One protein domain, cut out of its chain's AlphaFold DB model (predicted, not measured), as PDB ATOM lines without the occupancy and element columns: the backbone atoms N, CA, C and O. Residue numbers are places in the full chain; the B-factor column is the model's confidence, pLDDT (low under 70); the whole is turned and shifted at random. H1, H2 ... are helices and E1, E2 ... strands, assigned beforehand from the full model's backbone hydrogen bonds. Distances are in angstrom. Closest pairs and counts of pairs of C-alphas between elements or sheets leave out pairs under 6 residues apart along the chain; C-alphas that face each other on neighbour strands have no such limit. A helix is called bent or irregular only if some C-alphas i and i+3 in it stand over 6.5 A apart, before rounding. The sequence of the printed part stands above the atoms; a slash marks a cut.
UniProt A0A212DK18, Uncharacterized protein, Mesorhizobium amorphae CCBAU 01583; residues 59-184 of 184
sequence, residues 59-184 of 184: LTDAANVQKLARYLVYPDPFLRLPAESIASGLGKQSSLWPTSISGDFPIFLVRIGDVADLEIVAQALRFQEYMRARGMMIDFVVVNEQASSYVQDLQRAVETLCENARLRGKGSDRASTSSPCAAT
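This is residues 59 to 184 of the 184 residues of an uncharacterized protein of Mesorhizobium amorphae CCBAU 01583 (UniProt A0A212DK18). A small parallel sheet of three strands is covered on one face by two long helices, H4 and H5, side by side and running along the strands. H1 crosses the late part of H4, the short helix H3 comes near the sheet's edge at E3 with its last residue, Thr 99, and residues 81 to 91, of which 83 to 89 belong to the short helix H2, stick out from the body. The 126 printed residues hold five named helices and three named strands, in the order H1 H2 H3 E1 H4 E2 H5 E3, and the class is mostly helix. The sheet's order is E1 E2 E3. The whole is compact, with a radius of gyration of the C-alphas of 15.3 A and spans of 41 by 40 by 31 A.

In the sheet, E1 is residues 107 to 112, 16.0 A long, E2 residues 139 to 144, 16.2 A, and E3 residues 181 to 183. H4 is residues 115 to 132, 26.4 A, from C-alpha 115 at (-4.968, 49.350, 51.668). H5, residues 151 to 169, is 27.1 A. H1 is residues 59 to 73, 21.1 A, from C-alpha 59 at (-7.228, 22.322, 55.203). H2 is residues 83 to 89 and H3 residues 93 to 99. E3 ends at C-alpha 183, (-0.416, 44.228, 38.632). H4 is irregular, with C-alphas 116 and 119 7.3 A apart; H3 is only just irregular, with C-alphas 95 and 98 6.8 A apart.

E1 and E2 are parallel at 20 degrees, with N 108 and O 139 2.8 A apart, within hydrogen-bond range. E2 and E3 are parallel at 12 degrees, with N 182 and O 140 at 3.3 A. H4 lies over E1 and E2 at a height over the sheet of 9.0 A. H5 lies over E3, on the same face, at 8.9 A. E1, H4, E2 and E2, H5, E3 are strand-helix-strand units, two parallel neighbour strands with a helix between, each with a right-handed crossover. H4 and H5 touch at a shallow tilt of 24 degrees, the same way; their closest C-alphas, of Val 115 and Leu 154, are 5.6 A apart. H1 touches H4, about perpendicular at 78 degrees, with residues 127 to 131 of H4 alone; the closest C-alphas, of Val 65 and Phe 127, are 5.9 A apart. With residues 68 to 72, H1 only grazes the sheet. H2 and H3 are not on the sheet and are apart from each other. Every O i to N i+4 pair is within hydrogen-bond range in H2 and H5, against 10 of 11 in H1, 11 of 14 in H4 and 0 of 3 in H3, where 3 of 4 O i to N i+3 pairs are.

The C-alphas of Glu 84 and Gly 171, the two farthest apart, are 43.7 A apart. The printed part has no cut. The link from H5 to E3, 11 residues, is long. Mean pLDDT of the printed part is 83.6; residues 148 to 151 and 169 to 184 are under 70.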
ATOM      1  N   LEU A  59      -6.477  23.266  56.041       88.19
ATOM      2  CA  LEU A  59      -7.228  22.322  55.203       88.19
ATOM      3  C   LEU A  59      -8.551  22.925  54.707       88.19
ATOM      4  O   LEU A  59      -8.973  22.640  53.589       88.19
ATOM      5  N   THR A  60      -9.175  23.788  55.514       91.44
ATOM      6  CA  THR A  60     -10.381  24.529  55.127       91.44
ATOM      7  C   THR A  60     -10.080  25.509  54.000       91.44
ATOM      8  O   THR A  60     -10.829  25.553  53.024       91.44
ATOM      9  N   ASP A  61      -8.957  26.230  54.078       93.00
ATOM     10  CA  ASP A  61      -8.522  27.116  52.995       93.00
ATOM     11  C   ASP A  61      -8.300  26.317  51.718       93.00
ATOM     12  O   ASP A  61      -8.872  26.651  50.689       93.00
ATOM     13  N   ALA A  62      -7.559  25.207  51.788       92.62
ATOM     14  CA  ALA A  62      -7.313  24.347  50.634       92.62
ATOM     15  C   ALA A  62      -8.614  23.842  49.982       92.62
ATOM     16  O   ALA A  62      -8.730  23.848  48.757       92.62
ATOM     17  N   ALA A  63      -9.616  23.462  50.781       92.75
ATOM     18  CA  ALA A  63     -10.933  23.084  50.270       92.75
ATOM     19  C   ALA A  63     -11.649  24.261  49.580       92.75
ATOM     20  O   ALA A  63     -12.298  24.071  48.548       92.75
ATOM     21  N   ASN A  64     -11.515  25.481  50.103       93.75
ATOM     22  CA  ASN A  64     -12.051  26.684  49.466       93.75
ATOM     23  C   ASN A  64     -11.309  27.020  48.163       93.75
ATOM     24  O   ASN A  64     -11.964  27.340  47.172       93.75
ATOM     25  N   VAL A  65      -9.981  26.853  48.113       94.50
ATOM     26  CA  VAL A  65      -9.203  27.017  46.874       94.50
ATOM     27  C   VAL A  65      -9.659  26.024  45.810       94.50
ATOM     28  O   VAL A  65      -9.844  26.414  44.664       94.50
ATOM     29  N   GLN A  66      -9.912  24.764  46.171       92.75
ATOM     30  CA  GLN A  66     -10.434  23.760  45.232       92.75
ATOM     31  C   GLN A  66     -11.823  24.134  44.690       92.75
ATOM     32  O   GLN A  66     -12.086  23.971  43.498       92.75
ATOM     33  N   LYS A  67     -12.707  24.675  45.540       92.56
ATOM     34  CA  LYS A  67     -14.015  25.191  45.101       92.56
ATOM     35  C   LYS A  67     -13.874  26.388  44.162       92.56
ATOM     36  O   LYS A  67     -14.603  26.461  43.182       92.56
ATOM     37  N   LEU A  68     -12.941  27.298  44.434       91.50
ATOM     38  CA  LEU A  68     -12.660  28.434  43.557       91.50
ATOM     39  C   LEU A  68     -12.077  27.975  42.213       91.50
ATOM     40  O   LEU A  68     -12.550  28.390  41.159       91.50
ATOM     41  N   ALA A  69     -11.104  27.062  42.247       93.38
ATOM     42  CA  ALA A  69     -10.471  26.475  41.069       93.38
ATOM     43  C   ALA A  69     -11.492  25.815  40.133       93.38
ATOM     44  O   ALA A  69     -11.395  25.965  38.915       93.38
ATOM     45  N   ARG A  70     -12.517  25.147  40.687       92.31
ATOM     46  CA  ARG A  70     -13.637  24.605  39.899       92.31
ATOM     47  C   ARG A  70     -14.251  25.672  38.994       92.31
ATOM     48  O   ARG A  70     -14.484  25.370  37.832       92.31
ATOM     49  N   TYR A  71     -14.507  26.880  39.498       90.56
ATOM     50  CA  TYR A  71     -15.146  27.943  38.714       90.56
ATOM     51  C   TYR A  71     -14.231  28.543  37.641       90.56
ATOM     52  O   TYR A  71     -14.729  29.046  36.637       90.56
ATOM     53  N   LEU A  72     -12.911  28.453  37.826       89.50
ATOM     54  CA  LEU A  72     -11.925  28.873  36.825       89.50
ATOM     55  C   LEU A  72     -11.814  27.872  35.663       89.50
ATOM     56  O   LEU A  72     -11.583  28.281  34.530       89.50
ATOM     57  N   VAL A  73     -11.991  26.573  35.929       89.62
ATOM     58  CA  VAL A  73     -11.945  25.518  34.895       89.62
ATOM     59  C   VAL A  73     -13.309  25.315  34.235       89.62
ATOM     60  O   VAL A  73     -13.399  25.127  33.024       89.62
ATOM     61  N   TYR A  74     -14.374  25.334  35.030       89.12
ATOM     62  CA  TYR A  74     -15.740  25.111  34.582       89.12
ATOM     63  C   TYR A  74     -16.619  26.291  35.017       89.12
ATOM     64  O   TYR A  74     -17.080  26.321  36.165       89.12
ATOM     65  N   PRO A  75     -16.847  27.271  34.122       79.44
ATOM     66  CA  PRO A  75     -17.634  28.453  34.440       79.44
ATOM     67  C   PRO A  75     -19.054  28.058  34.836       79.44
ATOM     68  O   PRO A  75     -19.771  27.415  34.068       79.44
ATOM     69  N   ASP A  76     -19.470  28.451  36.037       84.00
ATOM     70  CA  ASP A  76     -20.827  28.203  36.507       84.00
ATOM     71  C   ASP A  76     -21.798  29.204  35.857       84.00
ATOM     72  O   ASP A  76     -21.529  30.410  35.907       84.00
ATOM     73  N   PRO A  77     -22.920  28.759  35.256       83.88
ATOM     74  CA  PRO A  77     -23.897  29.658  34.645       83.88
ATOM     75  C   PRO A  77     -24.426  30.746  35.587       83.88
ATOM     76  O   PRO A  77     -24.756  31.826  35.110       83.88
ATOM     77  N   PHE A  78     -24.473  30.501  36.903       84.69
ATOM     78  CA  PHE A  78     -24.921  31.498  37.883       84.69
ATOM     79  C   PHE A  78     -23.896  32.607  38.138       84.69
ATOM     80  O   PHE A  78     -24.272  33.703  38.546       84.69
ATOM     81  N   LEU A  79     -22.607  32.332  37.922       84.31
ATOM     82  CA  LEU A  79     -21.521  33.303  38.100       84.31
ATOM     83  C   LEU A  79     -21.126  33.981  36.785       84.31
ATOM     84  O   LEU A  79     -20.380  34.962  36.781       84.31
ATOM     85  N   ARG A  80     -21.589  33.445  35.656       87.00
ATOM     86  CA  ARG A  80     -21.256  33.933  34.326       87.00
ATOM     87  C   ARG A  80     -22.194  35.073  33.934       87.00
ATOM     88  O   ARG A  80     -23.408  34.966  34.062       87.00
ATOM     89  N   LEU A  81     -21.626  36.150  33.393       87.12
ATOM     90  CA  LEU A  81     -22.418  37.215  32.780       87.12
ATOM     91  C   LEU A  81     -23.291  36.675  31.626       87.12
ATOM     92  O   LEU A  81     -22.897  35.703  30.969       87.12
ATOM     93  N   PRO A  82     -24.441  37.313  31.330       88.75
ATOM     94  CA  PRO A  82     -25.263  36.958  30.178       88.75
ATOM     95  C   PRO A  82     -24.448  36.939  28.881       88.75
ATOM     96  O   PRO A  82     -23.574  37.784  28.672       88.75
ATOM     97  N   ALA A  83     -24.746  35.987  27.992       87.50
ATOM     98  CA  ALA A  83     -23.989  35.794  26.755       87.50
ATOM     99  C   ALA A  83     -23.943  37.059  25.880       87.50
ATOM    100  O   ALA A  83     -22.906  37.352  25.293       87.50
ATOM    101  N   GLU A  84     -25.030  37.833  25.849       89.81
ATOM    102  CA  GLU A  84     -25.117  39.103  25.119       89.81
ATOM    103  C   GLU A  84     -24.159  40.159  25.685       89.81
ATOM    104  O   GLU A  84     -23.425  40.788  24.926       89.81
ATOM    105  N   SER A  85     -24.090  40.296  27.015       88.88
ATOM    106  CA  SER A  85     -23.167  41.222  27.687       88.88
ATOM    107  C   SER A  85     -21.707  40.839  27.450       88.88
ATOM    108  O   SER A  85     -20.857  41.706  27.244       88.88
ATOM    109  N   ILE A  86     -21.418  39.533  27.443       87.31
ATOM    110  CA  ILE A  86     -20.092  39.018  27.098       87.31
ATOM    111  C   ILE A  86     -19.777  39.356  25.641       87.31
ATOM    112  O   ILE A  86     -18.733  39.940  25.379       87.31
ATOM    113  N   ALA A  87     -20.675  39.044  24.702       87.12
ATOM    114  CA  ALA A  87     -20.458  39.279  23.276       87.12
ATOM    115  C   ALA A  87     -20.241  40.764  22.947       87.12
ATOM    116  O   ALA A  87     -19.388  41.077  22.120       87.12
ATOM    117  N   SER A  88     -20.949  41.677  23.621       87.06
ATOM    118  CA  SER A  88     -20.772  43.121  23.426       87.06
ATOM    119  C   SER A  88     -19.459  43.671  23.993       87.06
ATOM    120  O   SER A  88     -18.989  44.707  23.530       87.06
ATOM    121  N   GLY A  89     -18.886  43.010  25.005       79.50
ATOM    122  CA  GLY A  89     -17.684  43.465  25.714       79.50
ATOM    123  C   GLY A  89     -16.415  42.665  25.411       79.50
ATOM    124  O   GLY A  89     -15.350  43.009  25.924       79.50
ATOM    125  N   LEU A  90     -16.502  41.589  24.620       83.12
ATOM    126  CA  LEU A  90     -15.367  40.701  24.377       83.12
ATOM    127  C   LEU A  90     -14.352  41.363  23.435       83.12
ATOM    128  O   LEU A  90     -14.616  41.585  22.254       83.12
ATOM    129  N   GLY A  91     -13.163  41.648  23.960       85.19
ATOM    130  CA  GLY A  91     -12.006  42.052  23.167       85.19
ATOM    131  C   GLY A  91     -11.259  40.860  22.564       85.19
ATOM    132  O   GLY A  91     -11.539  39.696  22.858       85.19
ATOM    133  N   LYS A  92     -10.250  41.148  21.736       90.00
ATOM    134  CA  LYS A  92      -9.285  40.127  21.305       90.00
ATOM    135  C   LYS A  92      -8.391  39.756  22.489       90.00
ATOM    136  O   LYS A  92      -7.993  40.638  23.241       90.00
ATOM    137  N   GLN A  93      -7.985  38.491  22.592       89.00
ATOM    138  CA  GLN A  93      -7.001  38.048  23.592       89.00
ATOM    139  C   GLN A  93      -5.727  38.910  23.561       89.00
ATOM    140  O   GLN A  93      -5.224  39.314  24.603       89.00
ATOM    141  N   SER A  94      -5.261  39.289  22.367       92.06
ATOM    142  CA  SER A  94      -4.081  40.142  22.183       92.06
ATOM    143  C   SER A  94      -4.194  41.531  22.817       92.06
ATOM    144  O   SER A  94      -3.182  42.198  23.016       92.06
ATOM    145  N   SER A  95      -5.406  41.991  23.136       91.44
ATOM    146  CA  SER A  95      -5.622  43.243  23.866       91.44
ATOM    147  C   SER A  95      -5.138  43.176  25.321       91.44
ATOM    148  O   SER A  95      -4.994  44.224  25.939       91.44
ATOM    149  N   LEU A  96      -4.859  41.978  25.849       90.31
ATOM    150  CA  LEU A  96      -4.294  41.749  27.185       90.31
ATOM    151  C   LEU A  96      -2.757  41.835  27.215       90.31
ATOM    152  O   LEU A  96      -2.155  42.042  28.262       90.31
ATOM    153  N   TRP A  97      -2.082  41.708  26.072       91.69
ATOM    154  CA  TRP A  97      -0.617  41.675  26.041       91.69
ATOM    155  C   TRP A  97       0.066  42.968  26.518       91.69
ATOM    156  O   TRP A  97       1.107  42.854  27.167       91.69
ATOM    157  N   PRO A  98      -0.478  44.184  26.287       92.12
ATOM    158  CA  PRO A  98       0.090  45.410  26.854       92.12
ATOM    159  C   PRO A  98       0.142  45.416  28.387       92.12
ATOM    160  O   PRO A  98       0.993  46.091  28.958       92.12
ATOM    161  N   THR A  99      -0.721  44.645  29.056       87.19
ATOM    162  CA  THR A  99      -0.708  44.463  30.518       87.19
ATOM    163  C   THR A  99       0.099  43.232  30.945       87.19
ATOM    164  O   THR A  99       0.065  42.832  32.103       87.19
ATOM    165  N   SER A 100       0.875  42.639  30.029       85.31
ATOM    166  CA  SER A 100       1.688  41.432  30.247       85.31
ATOM    167  C   SER A 100       0.889  40.183  30.647       85.31
ATOM    168  O   SER A 100       1.431  39.284  31.288       85.31
ATOM    169  N   ILE A 101      -0.385  40.107  30.253       88.94
ATOM    170  CA  ILE A 101      -1.252  38.939  30.463       88.94
ATOM    171  C   ILE A 101      -1.357  38.189  29.133       88.94
ATOM    172  O   ILE A 101      -1.779  38.779  28.139       88.94
ATOM    173  N   SER A 102      -0.983  36.905  29.085       85.00
ATOM    174  CA  SER A 102      -1.048  36.131  27.831       85.00
ATOM    175  C   SER A 102      -2.491  35.847  27.413       85.00
ATOM    176  O   SER A 102      -2.818  35.906  26.224       85.00
ATOM    177  N   GLY A 103      -3.361  35.573  28.392       85.56
ATOM    178  CA  GLY A 103      -4.745  35.152  28.186       85.56
ATOM    179  C   GLY A 103      -4.894  33.668  27.833       85.56
ATOM    180  O   GLY A 103      -5.990  33.253  27.461       85.56
ATOM    181  N   ASP A 104      -3.811  32.887  27.923       90.00
ATOM    182  CA  ASP A 104      -3.816  31.442  27.639       90.00
ATOM    183  C   ASP A 104      -4.289  30.617  28.845       90.00
ATOM    184  O   ASP A 104      -4.803  29.507  28.688       90.00
ATOM    185  N   PHE A 105      -4.116  31.156  30.053       91.56
ATOM    186  CA  PHE A 105      -4.539  30.526  31.298       91.56
ATOM    187  C   PHE A 105      -5.825  31.164  31.838       91.56
ATOM    188  O   PHE A 105      -6.120  32.325  31.540       91.56
ATOM    189  N   PRO A 106      -6.602  30.442  32.669       91.88
ATOM    190  CA  PRO A 106      -7.710  31.048  33.394       91.88
ATOM    191  C   PRO A 106      -7.237  32.260  34.207       91.88
ATOM    192  O   PRO A 106      -6.228  32.183  34.911       91.88
ATOM    193  N   ILE A 107      -7.986  33.361  34.132       91.56
ATOM    194  CA  ILE A 107      -7.666  34.606  34.835       91.56
ATOM    195  C   ILE A 107      -8.395  34.632  36.179       91.56
ATOM    196  O   ILE A 107      -9.627  34.597  36.231       91.56
ATOM    197  N   PHE A 108      -7.635  34.735  37.266       93.38
ATOM    198  CA  PHE A 108      -8.158  35.014  38.598       93.38
ATOM    199  C   PHE A 108      -7.974  36.503  38.912       93.38
ATOM    200  O   PHE A 108      -6.869  36.960  39.201       93.38
ATOM    201  N   LEU A 109      -9.078  37.247  38.831       93.44
ATOM    202  CA  LEU A 109      -9.126  38.692  39.031       93.44
ATOM    203  C   LEU A 109      -9.522  39.041  40.473       93.44
ATOM    204  O   LEU A 109     -10.538  38.549  40.970       93.44
ATOM    205  N   VAL A 110      -8.784  39.952  41.102       95.00
ATOM    206  CA  VAL A 110      -9.150  40.587  42.375       95.00
ATOM    207  C   VAL A 110      -9.193  42.099  42.176       95.00
ATOM    208  O   VAL A 110      -8.254  42.683  41.648       95.00
ATOM    209  N   ARG A 111     -10.288  42.734  42.597       94.56
ATOM    210  CA  ARG A 111     -10.463  44.192  42.573       94.56
ATOM    211  C   ARG A 111     -10.353  44.705  44.005       94.56
ATOM    212  O   ARG A 111     -11.022  44.153  44.878       94.56
ATOM    213  N   ILE A 112      -9.519  45.713  44.239       93.88
ATOM    214  CA  ILE A 112      -9.348  46.350  45.553       93.88
ATOM    215  C   ILE A 112      -9.383  47.866  45.406       93.88
ATOM    216  O   ILE A 112      -8.903  48.396  44.408       93.88
ATOM    217  N   GLY A 113      -9.921  48.562  46.404       91.94
ATOM    218  CA  GLY A 113      -9.972  50.029  46.419       91.94
ATOM    219  C   GLY A 113      -9.214  50.668  47.581       91.94
ATOM    220  O   GLY A 113      -9.012  51.882  47.569       91.94
ATOM    221  N   ASP A 114      -8.802  49.874  48.574       89.19
ATOM    222  CA  ASP A 114      -8.205  50.355  49.818       89.19
ATOM    223  C   ASP A 114      -7.036  49.460  50.279       89.19
ATOM    224  O   ASP A 114      -6.976  48.263  49.995       89.19
ATOM    225  N   VAL A 115      -6.103  50.043  51.031       88.56
ATOM    226  CA  VAL A 115      -4.968  49.350  51.668       88.56
ATOM    227  C   VAL A 115      -5.442  48.312  52.693       88.56
ATOM    228  O   VAL A 115      -4.772  47.297  52.897       88.56
ATOM    229  N   ALA A 116      -6.615  48.510  53.296       90.31
ATOM    230  CA  ALA A 116      -7.256  47.539  54.179       90.31
ATOM    231  C   ALA A 116      -7.539  46.189  53.488       90.31
ATOM    232  O   ALA A 116      -7.562  45.155  54.157       90.31
ATOM    233  N   ASP A 117      -7.673  46.175  52.157       93.00
ATOM    234  CA  ASP A 117      -7.972  44.973  51.373       93.00
ATOM    235  C   ASP A 117      -6.715  44.175  50.979       93.00
ATOM    236  O   ASP A 117      -6.814  43.118  50.348       93.00
ATOM    237  N   LEU A 118      -5.510  44.626  51.352       93.62
ATOM    238  CA  LEU A 118      -4.254  43.967  50.963       93.62
ATOM    239  C   LEU A 118      -4.157  42.506  51.422       93.62
ATOM    240  O   LEU A 118      -3.525  41.690  50.745       93.62
ATOM    241  N   GLU A 119      -4.803  42.144  52.533       93.75
ATOM    242  CA  GLU A 119      -4.822  40.751  52.995       93.75
ATOM    243  C   GLU A 119      -5.572  39.836  52.012       93.75
ATOM    244  O   GLU A 119      -5.183  38.679  51.835       93.75
ATOM    245  N   ILE A 120      -6.572  40.359  51.289       94.75
ATOM    246  CA  ILE A 120      -7.289  39.624  50.236       94.75
ATOM    247  C   ILE A 120      -6.324  39.283  49.097       94.75
ATOM    248  O   ILE A 120      -6.288  38.140  48.636       94.75
ATOM    249  N   VAL A 121      -5.484  40.238  48.683       95.81
ATOM    250  CA  VAL A 121      -4.447  40.009  47.663       95.81
ATOM    251  C   VAL A 121      -3.427  38.983  48.148       95.81
ATOM    252  O   VAL A 121      -3.111  38.030  47.433       95.81
ATOM    253  N   ALA A 122      -2.936  39.125  49.382       93.62
ATOM    254  CA  ALA A 122      -1.977  38.191  49.966       93.62
ATOM    255  C   ALA A 122      -2.546  36.764  50.087       93.62
ATOM    256  O   ALA A 122      -1.820  35.775  49.927       93.62
ATOM    257  N   GLN A 123      -3.840  36.626  50.384       93.19
ATOM    258  CA  GLN A 123      -4.532  35.340  50.411       93.19
ATOM    259  C   GLN A 123      -4.714  34.767  48.999       93.19
ATOM    260  O   GLN A 123      -4.402  33.596  48.771       93.19
ATOM    261  N   ALA A 124      -5.127  35.585  48.033       94.88
ATOM    262  CA  ALA A 124      -5.294  35.169  46.643       94.88
ATOM    263  C   ALA A 124      -3.971  34.711  45.999       94.88
ATOM    264  O   ALA A 124      -3.946  33.694  45.305       94.88
ATOM    265  N   LEU A 125      -2.847  35.365  46.315       94.06
ATOM    266  CA  LEU A 125      -1.506  34.923  45.904       94.06
ATOM    267  C   LEU A 125      -1.146  33.542  46.482       94.06
ATOM    268  O   LEU A 125      -0.598  32.696  45.775       94.06
ATOM    269  N   ARG A 126      -1.495  33.260  47.748       92.81
ATOM    270  CA  ARG A 126      -1.322  31.917  48.342       92.81
ATOM    271  C   ARG A 126      -2.199  30.871  47.654       92.81
ATOM    272  O   ARG A 126      -1.776  29.728  47.487       92.81
ATOM    273  N   PHE A 127      -3.409  31.247  47.242       94.19
ATOM    274  CA  PHE A 127      -4.308  30.358  46.504       94.19
ATOM    275  C   PHE A 127      -3.752  30.032  45.120       94.19
ATOM    276  O   PHE A 127      -3.779  28.871  44.716       94.19
ATOM    277  N   GLN A 128      -3.192  31.026  44.435       93.62
ATOM    278  CA  GLN A 128      -2.510  30.828  43.164       93.62
ATOM    279  C   GLN A 128      -1.338  29.848  43.296       93.62
ATOM    280  O   GLN A 128      -1.235  28.906  42.510       93.62
ATOM    281  N   GLU A 129      -0.494  30.014  44.317       92.44
ATOM    282  CA  GLU A 129       0.620  29.095  44.572       92.44
ATOM    283  C   GLU A 129       0.127  27.673  44.882       92.44
ATOM    284  O   GLU A 129       0.687  26.694  44.390       92.44
ATOM    285  N   TYR A 130      -0.969  27.539  45.636       93.00
ATOM    286  CA  TYR A 130      -1.601  26.240  45.868       93.00
ATOM    287  C   TYR A 130      -2.068  25.576  44.566       93.00
ATOM    288  O   TYR A 130      -1.828  24.382  44.377       93.00
ATOM    289  N   MET A 131      -2.722  26.323  43.670       93.31
ATOM    290  CA  MET A 131      -3.165  25.805  42.370       93.31
ATOM    291  C   MET A 131      -1.968  25.391  41.502       93.31
ATOM    292  O   MET A 131      -1.959  24.274  40.976       93.31
ATOM    293  N   ARG A 132      -0.912  26.217  41.451       90.94
ATOM    294  CA  ARG A 132       0.340  25.909  40.740       90.94
ATOM    295  C   ARG A 132       0.981  24.624  41.254       90.94
ATOM    296  O   ARG A 132       1.282  23.733  40.465       90.94
ATOM    297  N   ALA A 133       1.093  24.463  42.573       88.62
ATOM    298  CA  ALA A 133       1.630  23.253  43.202       88.62
ATOM    299  C   ALA A 133       0.800  21.980  42.913       88.62
ATOM    300  O   ALA A 133       1.247  20.861  43.185       88.62
ATOM    301  N   ARG A 134      -0.416  22.134  42.373       88.56
ATOM    302  CA  ARG A 134      -1.299  21.056  41.905       88.56
ATOM    303  C   ARG A 134      -1.350  20.926  40.379       88.56
ATOM    304  O   ARG A 134      -2.150  20.140  39.883       88.56
ATOM    305  N   GLY A 135      -0.493  21.641  39.652       90.06
ATOM    306  CA  GLY A 135      -0.412  21.596  38.190       90.06
ATOM    307  C   GLY A 135      -1.454  22.456  37.473       90.06
ATOM    308  O   GLY A 135      -1.629  22.309  36.267       90.06
ATOM    309  N   MET A 136      -2.152  23.341  38.187       92.50
ATOM    310  CA  MET A 136      -3.106  24.278  37.599       92.50
ATOM    311  C   MET A 136      -2.469  25.664  37.488       92.50
ATOM    312  O   MET A 136      -2.306  26.370  38.483       92.50
ATOM    313  N   MET A 137      -2.121  26.044  36.262       91.94
ATOM    314  CA  MET A 137      -1.605  27.372  35.947       91.94
ATOM    315  C   MET A 137      -2.757  28.356  35.768       91.94
ATOM    316  O   MET A 137      -3.734  28.050  35.085       91.94
ATOM    317  N   ILE A 138      -2.632  29.521  36.396       92.00
ATOM    318  CA  ILE A 138      -3.583  30.628  36.296       92.00
ATOM    319  C   ILE A 138      -2.831  31.954  36.211       92.00
ATOM    320  O   ILE A 138      -1.773  32.118  36.838       92.00
ATOM    321  N   ASP A 139      -3.431  32.908  35.512       90.88
ATOM    322  CA  ASP A 139      -2.988  34.296  35.504       90.88
ATOM    323  C   ASP A 139      -3.670  35.028  36.664       90.88
ATOM    324  O   ASP A 139      -4.896  35.120  36.719       90.88
ATOM    325  N   PHE A 140      -2.886  35.521  37.626       92.69
ATOM    326  CA  PHE A 140      -3.412  36.327  38.729       92.69
ATOM    327  C   PHE A 140      -3.305  37.815  38.393       92.69
ATOM    328  O   PHE A 140      -2.221  38.296  38.045       92.69
ATOM    329  N   VAL A 141      -4.431  38.521  38.501       93.69
ATOM    330  CA  VAL A 141      -4.558  39.933  38.127       93.69
ATOM    331  C   VAL A 141      -5.196  40.701  39.274       93.69
ATOM    332  O   VAL A 141      -6.280  40.347  39.742       93.69
ATOM    333  N   VAL A 142      -4.534  41.769  39.705       94.06
ATOM    334  CA  VAL A 142      -5.076  42.716  40.684       94.06
ATOM    335  C   VAL A 142      -5.436  43.995  39.948       94.06
ATOM    336  O   VAL A 142      -4.588  44.522  39.237       94.06
ATOM    337  N   VAL A 143      -6.669  44.465  40.130       93.44
ATOM    338  CA  VAL A 143      -7.159  45.749  39.623       93.44
ATOM    339  C   VAL A 143      -7.263  46.714  40.793       93.44
ATOM    340  O   VAL A 143      -8.021  46.473  41.739       93.44
ATOM    341  N   ASN A 144      -6.500  47.798  40.712       91.38
ATOM    342  CA  ASN A 144      -6.525  48.879  41.685       91.38
ATOM    343  C   ASN A 144      -7.615  49.906  41.325       91.38
ATOM    344  O   ASN A 144      -7.543  50.573  40.295       91.38
ATOM    345  N   GLU A 145      -8.624  50.037  42.182       90.94
ATOM    346  CA  GLU A 145      -9.783  50.923  41.997       90.94
ATOM    347  C   GLU A 145      -9.714  52.195  42.847       90.94
ATOM    348  O   GLU A 145     -10.687  52.950  42.927       90.94
ATOM    349  N   GLN A 146      -8.582  52.442  43.507       84.25
ATOM    350  CA  GLN A 146      -8.419  53.614  44.352       84.25
ATOM    351  C   GLN A 146      -8.468  54.904  43.521       84.25
ATOM    352  O   GLN A 146      -7.900  55.005  42.432       84.25
ATOM    353  N   ALA A 147      -9.126  55.936  44.056       75.69
ATOM    354  CA  ALA A 147      -9.173  57.246  43.417       75.69
ATOM    355  C   ALA A 147      -7.763  57.861  43.293       75.69
ATOM    356  O   ALA A 147      -6.953  57.803  44.222       75.69
ATOM    357  N   SER A 148      -7.489  58.488  42.144       67.69
ATOM    358  CA  SER A 148      -6.157  58.874  41.645       67.69
ATOM    359  C   SER A 148      -5.267  59.697  42.587       67.69
ATOM    360  O   SER A 148      -4.058  59.743  42.381       67.69
ATOM    361  N   SER A 149      -5.817  60.349  43.614       65.00
ATOM    362  CA  SER A 149      -5.053  61.185  44.548       65.00
ATOM    363  C   SER A 149      -4.225  60.409  45.586       65.00
ATOM    364  O   SER A 149      -3.378  61.025  46.225       65.00
ATOM    365  N   TYR A 150      -4.415  59.087  45.731       56.88
ATOM    366  CA  TYR A 150      -3.692  58.248  46.712       56.88
ATOM    367  C   TYR A 150      -3.215  56.880  46.176       56.88
ATOM    368  O   TYR A 150      -2.725  56.051  46.939       56.88
ATOM    369  N   VAL A 151      -3.304  56.650  44.859       65.50
ATOM    370  CA  VAL A 151      -3.035  55.346  44.206       65.50
ATOM    371  C   VAL A 151      -1.624  54.804  44.457       65.50
ATOM    372  O   VAL A 151      -1.425  53.591  44.461       65.50
ATOM    373  N   GLN A 152      -0.634  55.678  44.667       77.06
ATOM    374  CA  GLN A 152       0.776  55.274  44.734       77.06
ATOM    375  C   GLN A 152       1.081  54.312  45.887       77.06
ATOM    376  O   GLN A 152       1.887  53.397  45.706       77.06
ATOM    377  N   ASP A 153       0.435  54.483  47.043       85.00
ATOM    378  CA  ASP A 153       0.711  53.650  48.216       85.00
ATOM    379  C   ASP A 153       0.130  52.243  48.047       85.00
ATOM    380  O   ASP A 153       0.838  51.253  48.254       85.00
ATOM    381  N   LEU A 154      -1.126  52.141  47.593       88.62
ATOM    382  CA  LEU A 154      -1.766  50.852  47.334       88.62
ATOM    383  C   LEU A 154      -1.072  50.104  46.198       88.62
ATOM    384  O   LEU A 154      -0.761  48.922  46.341       88.62
ATOM    385  N   GLN A 155      -0.757  50.804  45.105       90.69
ATOM    386  CA  GLN A 155      -0.073  50.216  43.960       90.69
ATOM    387  C   GLN A 155       1.282  49.624  44.363       90.69
ATOM    388  O   GLN A 155       1.558  48.453  44.098       90.69
ATOM    389  N   ARG A 156       2.102  50.394  45.088       91.00
ATOM    390  CA  ARG A 156       3.411  49.931  45.566       91.00
ATOM    391  C   ARG A 156       3.284  48.747  46.527       91.00
ATOM    392  O   ARG A 156       4.111  47.831  46.490       91.00
ATOM    393  N   ALA A 157       2.267  48.743  47.388       92.50
ATOM    394  CA  ALA A 157       2.021  47.634  48.305       92.50
ATOM    395  C   ALA A 157       1.634  46.344  47.560       92.50
ATOM    396  O   ALA A 157       2.190  45.280  47.850       92.50
ATOM    397  N   VAL A 158       0.756  46.436  46.556       93.69
ATOM    398  CA  VAL A 158       0.383  45.305  45.687       93.69
ATOM    399  C   VAL A 158       1.597  44.769  44.933       93.69
ATOM    400  O   VAL A 158       1.841  43.560  44.947       93.69
ATOM    401  N   GLU A 159       2.396  45.645  44.323       93.00
ATOM    402  CA  GLU A 159       3.621  45.261  43.608       93.00
ATOM    403  C   GLU A 159       4.601  44.528  44.528       93.00
ATOM    404  O   GLU A 159       5.130  43.474  44.165       93.00
ATOM    405  N   THR A 160       4.773  45.025  45.755       94.25
ATOM    406  CA  THR A 160       5.627  44.398  46.772       94.25
ATOM    407  C   THR A 160       5.131  42.996  47.142       94.25
ATOM    408  O   THR A 160       5.928  42.057  47.226       94.25
ATOM    409  N   LEU A 161       3.820  42.812  47.339       94.31
ATOM    410  CA  LEU A 161       3.232  41.492  47.605       94.31
ATOM    411  C   LEU A 161       3.448  40.529  46.432       94.31
ATOM    412  O   LEU A 161       3.834  39.375  46.645       94.31
ATOM    413  N   CYS A 162       3.240  41.003  45.205       92.00
ATOM    414  CA  CYS A 162       3.405  40.205  43.995       92.00
ATOM    415  C   CYS A 162       4.863  39.778  43.787       92.00
ATOM    416  O   CYS A 162       5.121  38.613  43.474       92.00
ATOM    417  N   GLU A 163       5.824  40.677  44.006       92.12
ATOM    418  CA  GLU A 163       7.248  40.355  43.879       92.12
ATOM    419  C   GLU A 163       7.693  39.345  44.943       92.12
ATOM    420  O   GLU A 163       8.319  38.331  44.628       92.12
ATOM    421  N   ASN A 164       7.263  39.535  46.194       90.50
ATOM    422  CA  ASN A 164       7.522  38.574  47.267       90.50
ATOM    423  C   ASN A 164       6.938  37.185  46.962       90.50
ATOM    424  O   ASN A 164       7.573  36.167  47.251       90.50
ATOM    425  N   ALA A 165       5.745  37.118  46.365       87.81
ATOM    426  CA  ALA A 165       5.142  35.855  45.950       87.81
ATOM    427  C   ALA A 165       5.937  35.176  44.822       87.81
ATOM    428  O   ALA A 165       6.198  33.974  44.897       87.81
ATOM    429  N   ARG A 166       6.407  35.934  43.821       84.69
ATOM    430  CA  ARG A 166       7.263  35.402  42.743       84.69
ATOM    431  C   ARG A 166       8.572  34.825  43.272       84.69
ATOM    432  O   ARG A 166       9.004  33.769  42.808       84.69
ATOM    433  N   LEU A 167       9.200  35.489  44.242       84.38
ATOM    434  CA  LEU A 167      10.430  34.998  44.868       84.38
ATOM    435  C   LEU A 167      10.211  33.668  45.603       84.38
ATOM    436  O   LEU A 167      11.081  32.800  45.554       84.38
ATOM    437  N   ARG A 168       9.037  33.470  46.220       76.31
ATOM    438  CA  ARG A 168       8.659  32.188  46.841       76.31
ATOM    439  C   ARG A 168       8.460  31.080  45.801       76.31
ATOM    440  O   ARG A 168       8.968  29.981  46.006       76.31
ATOM    441  N   GLY A 169       7.802  31.380  44.678       66.50
ATOM    442  CA  GLY A 169       7.556  30.412  43.596       66.50
ATOM    443  C   GLY A 169       8.822  29.974  42.840       66.50
ATOM    444  O   GLY A 169       8.955  28.818  42.454       66.50
ATOM    445  N   LYS A 170       9.833  30.843  42.692       58.34
ATOM    446  CA  LYS A 170      11.119  30.467  42.056       58.34
ATOM    447  C   LYS A 170      11.921  29.422  42.847       58.34
ATOM    448  O   LYS A 170      12.811  28.787  42.288       58.34
ATOM    449  N   GLY A 171      11.627  29.241  44.137       50.44
ATOM    450  CA  GLY A 171      12.222  28.182  44.953       50.44
ATOM    451  C   GLY A 171      11.660  26.785  44.660       50.44
ATOM    452  O   GLY A 171      12.335  25.801  44.962       50.44
ATOM    453  N   SER A 172      10.459  26.689  44.073       48.06
ATOM    454  CA  SER A 172       9.784  25.425  43.742       48.06
ATOM    455  C   SER A 172       9.909  25.040  42.260       48.06
ATOM    456  O   SER A 172       9.974  23.847  41.964       48.06
ATOM    457  N   ASP A 173      10.047  26.013  41.351       42.38
ATOM    458  CA  ASP A 173      10.124  25.799  39.898       42.38
ATOM    459  C   ASP A 173      11.501  26.152  39.304       42.38
ATOM    460  O   ASP A 173      11.802  27.303  38.992       42.38
ATOM    461  N   ARG A 174      12.330  25.134  39.033       33.47
ATOM    462  CA  ARG A 174      13.475  25.251  38.099       33.47
ATOM    463  C   ARG A 174      13.092  24.985  36.632       33.47
ATOM    464  O   ARG A 174      13.984  24.849  35.801       33.47
ATOM    465  N   ALA A 175      11.802  24.910  36.295       35.69
ATOM    466  CA  ALA A 175      11.361  24.513  34.957       35.69
ATOM    467  C   ALA A 175      10.015  25.128  34.514       35.69
ATOM    468  O   ALA A 175       9.097  24.392  34.179       35.69
ATOM    469  N   SER A 176       9.867  26.456  34.467       35.41
ATOM    470  CA  SER A 176       8.931  27.108  33.527       35.41
ATOM    471  C   SER A 176       9.176  28.623  33.451       35.41
ATOM    472  O   SER A 176       9.252  29.319  34.458       35.41
ATOM    473  N   THR A 177       9.358  29.148  32.237       36.44
ATOM    474  CA  THR A 177       9.620  30.571  31.946       36.44
ATOM    475  C   THR A 177       8.366  31.258  31.407       36.44
ATOM    476  O   THR A 177       8.304  31.609  30.231       36.44
ATOM    477  N   SER A 178       7.364  31.469  32.259       45.31
ATOM    478  CA  SER A 178       6.252  32.389  31.978       45.31
ATOM    479  C   SER A 178       5.912  33.198  33.231       45.31
ATOM    480  O   SER A 178       5.700  32.626  34.299       45.31
ATOM    481  N   SER A 179       5.903  34.529  33.105       46.16
ATOM    482  CA  SER A 179       5.649  35.476  34.201       46.16
ATOM    483  C   SER A 179       4.227  35.313  34.757       46.16
ATOM    484  O   SER A 179       3.284  35.513  34.001       46.16
ATOM    485  N   PRO A 180       4.034  34.997  36.053       51.97
ATOM    486  CA  PRO A 180       2.734  34.530  36.541       51.97
ATOM    487  C   PRO A 180       1.899  35.561  37.327       51.97
ATOM    488  O   PRO A 180       1.020  35.176  38.097       51.97
ATOM    489  N   CYS A 181       2.187  36.859  37.225       43.03
ATOM    490  CA  CYS A 181       1.397  37.887  37.913       43.03
ATOM    491  C   CYS A 181       1.502  39.214  37.161       43.03
ATOM    492  O   CYS A 181       2.624  39.622  36.852       43.03
ATOM    493  N   ALA A 182       0.381  39.881  36.899       48.97
ATOM    494  CA  ALA A 182       0.344  41.244  36.377       48.97
ATOM    495  C   ALA A 182      -0.427  42.125  37.370       48.97
ATOM    496  O   ALA A 182      -1.592  41.865  37.665       48.97
ATOM    497  N   ALA A 183       0.243  43.143  37.914       44.47
ATOM    498  CA  ALA A 183      -0.416  44.228  38.632       44.47
ATOM    499  C   ALA A 183      -0.720  45.315  37.596       44.47
ATOM    500  O   ALA A 183       0.189  45.733  36.875       44.47
ATOM    501  N   THR A 184      -1.981  45.715  37.455       47.84
ATOM    502  CA  THR A 184      -2.385  46.799  36.548       47.84
ATOM    503  C   THR A 184      -3.378  47.713  37.239       47.84
ATOM    504  O   THR A 184      -4.276  47.201  37.942       47.84
TER     505      THR A 184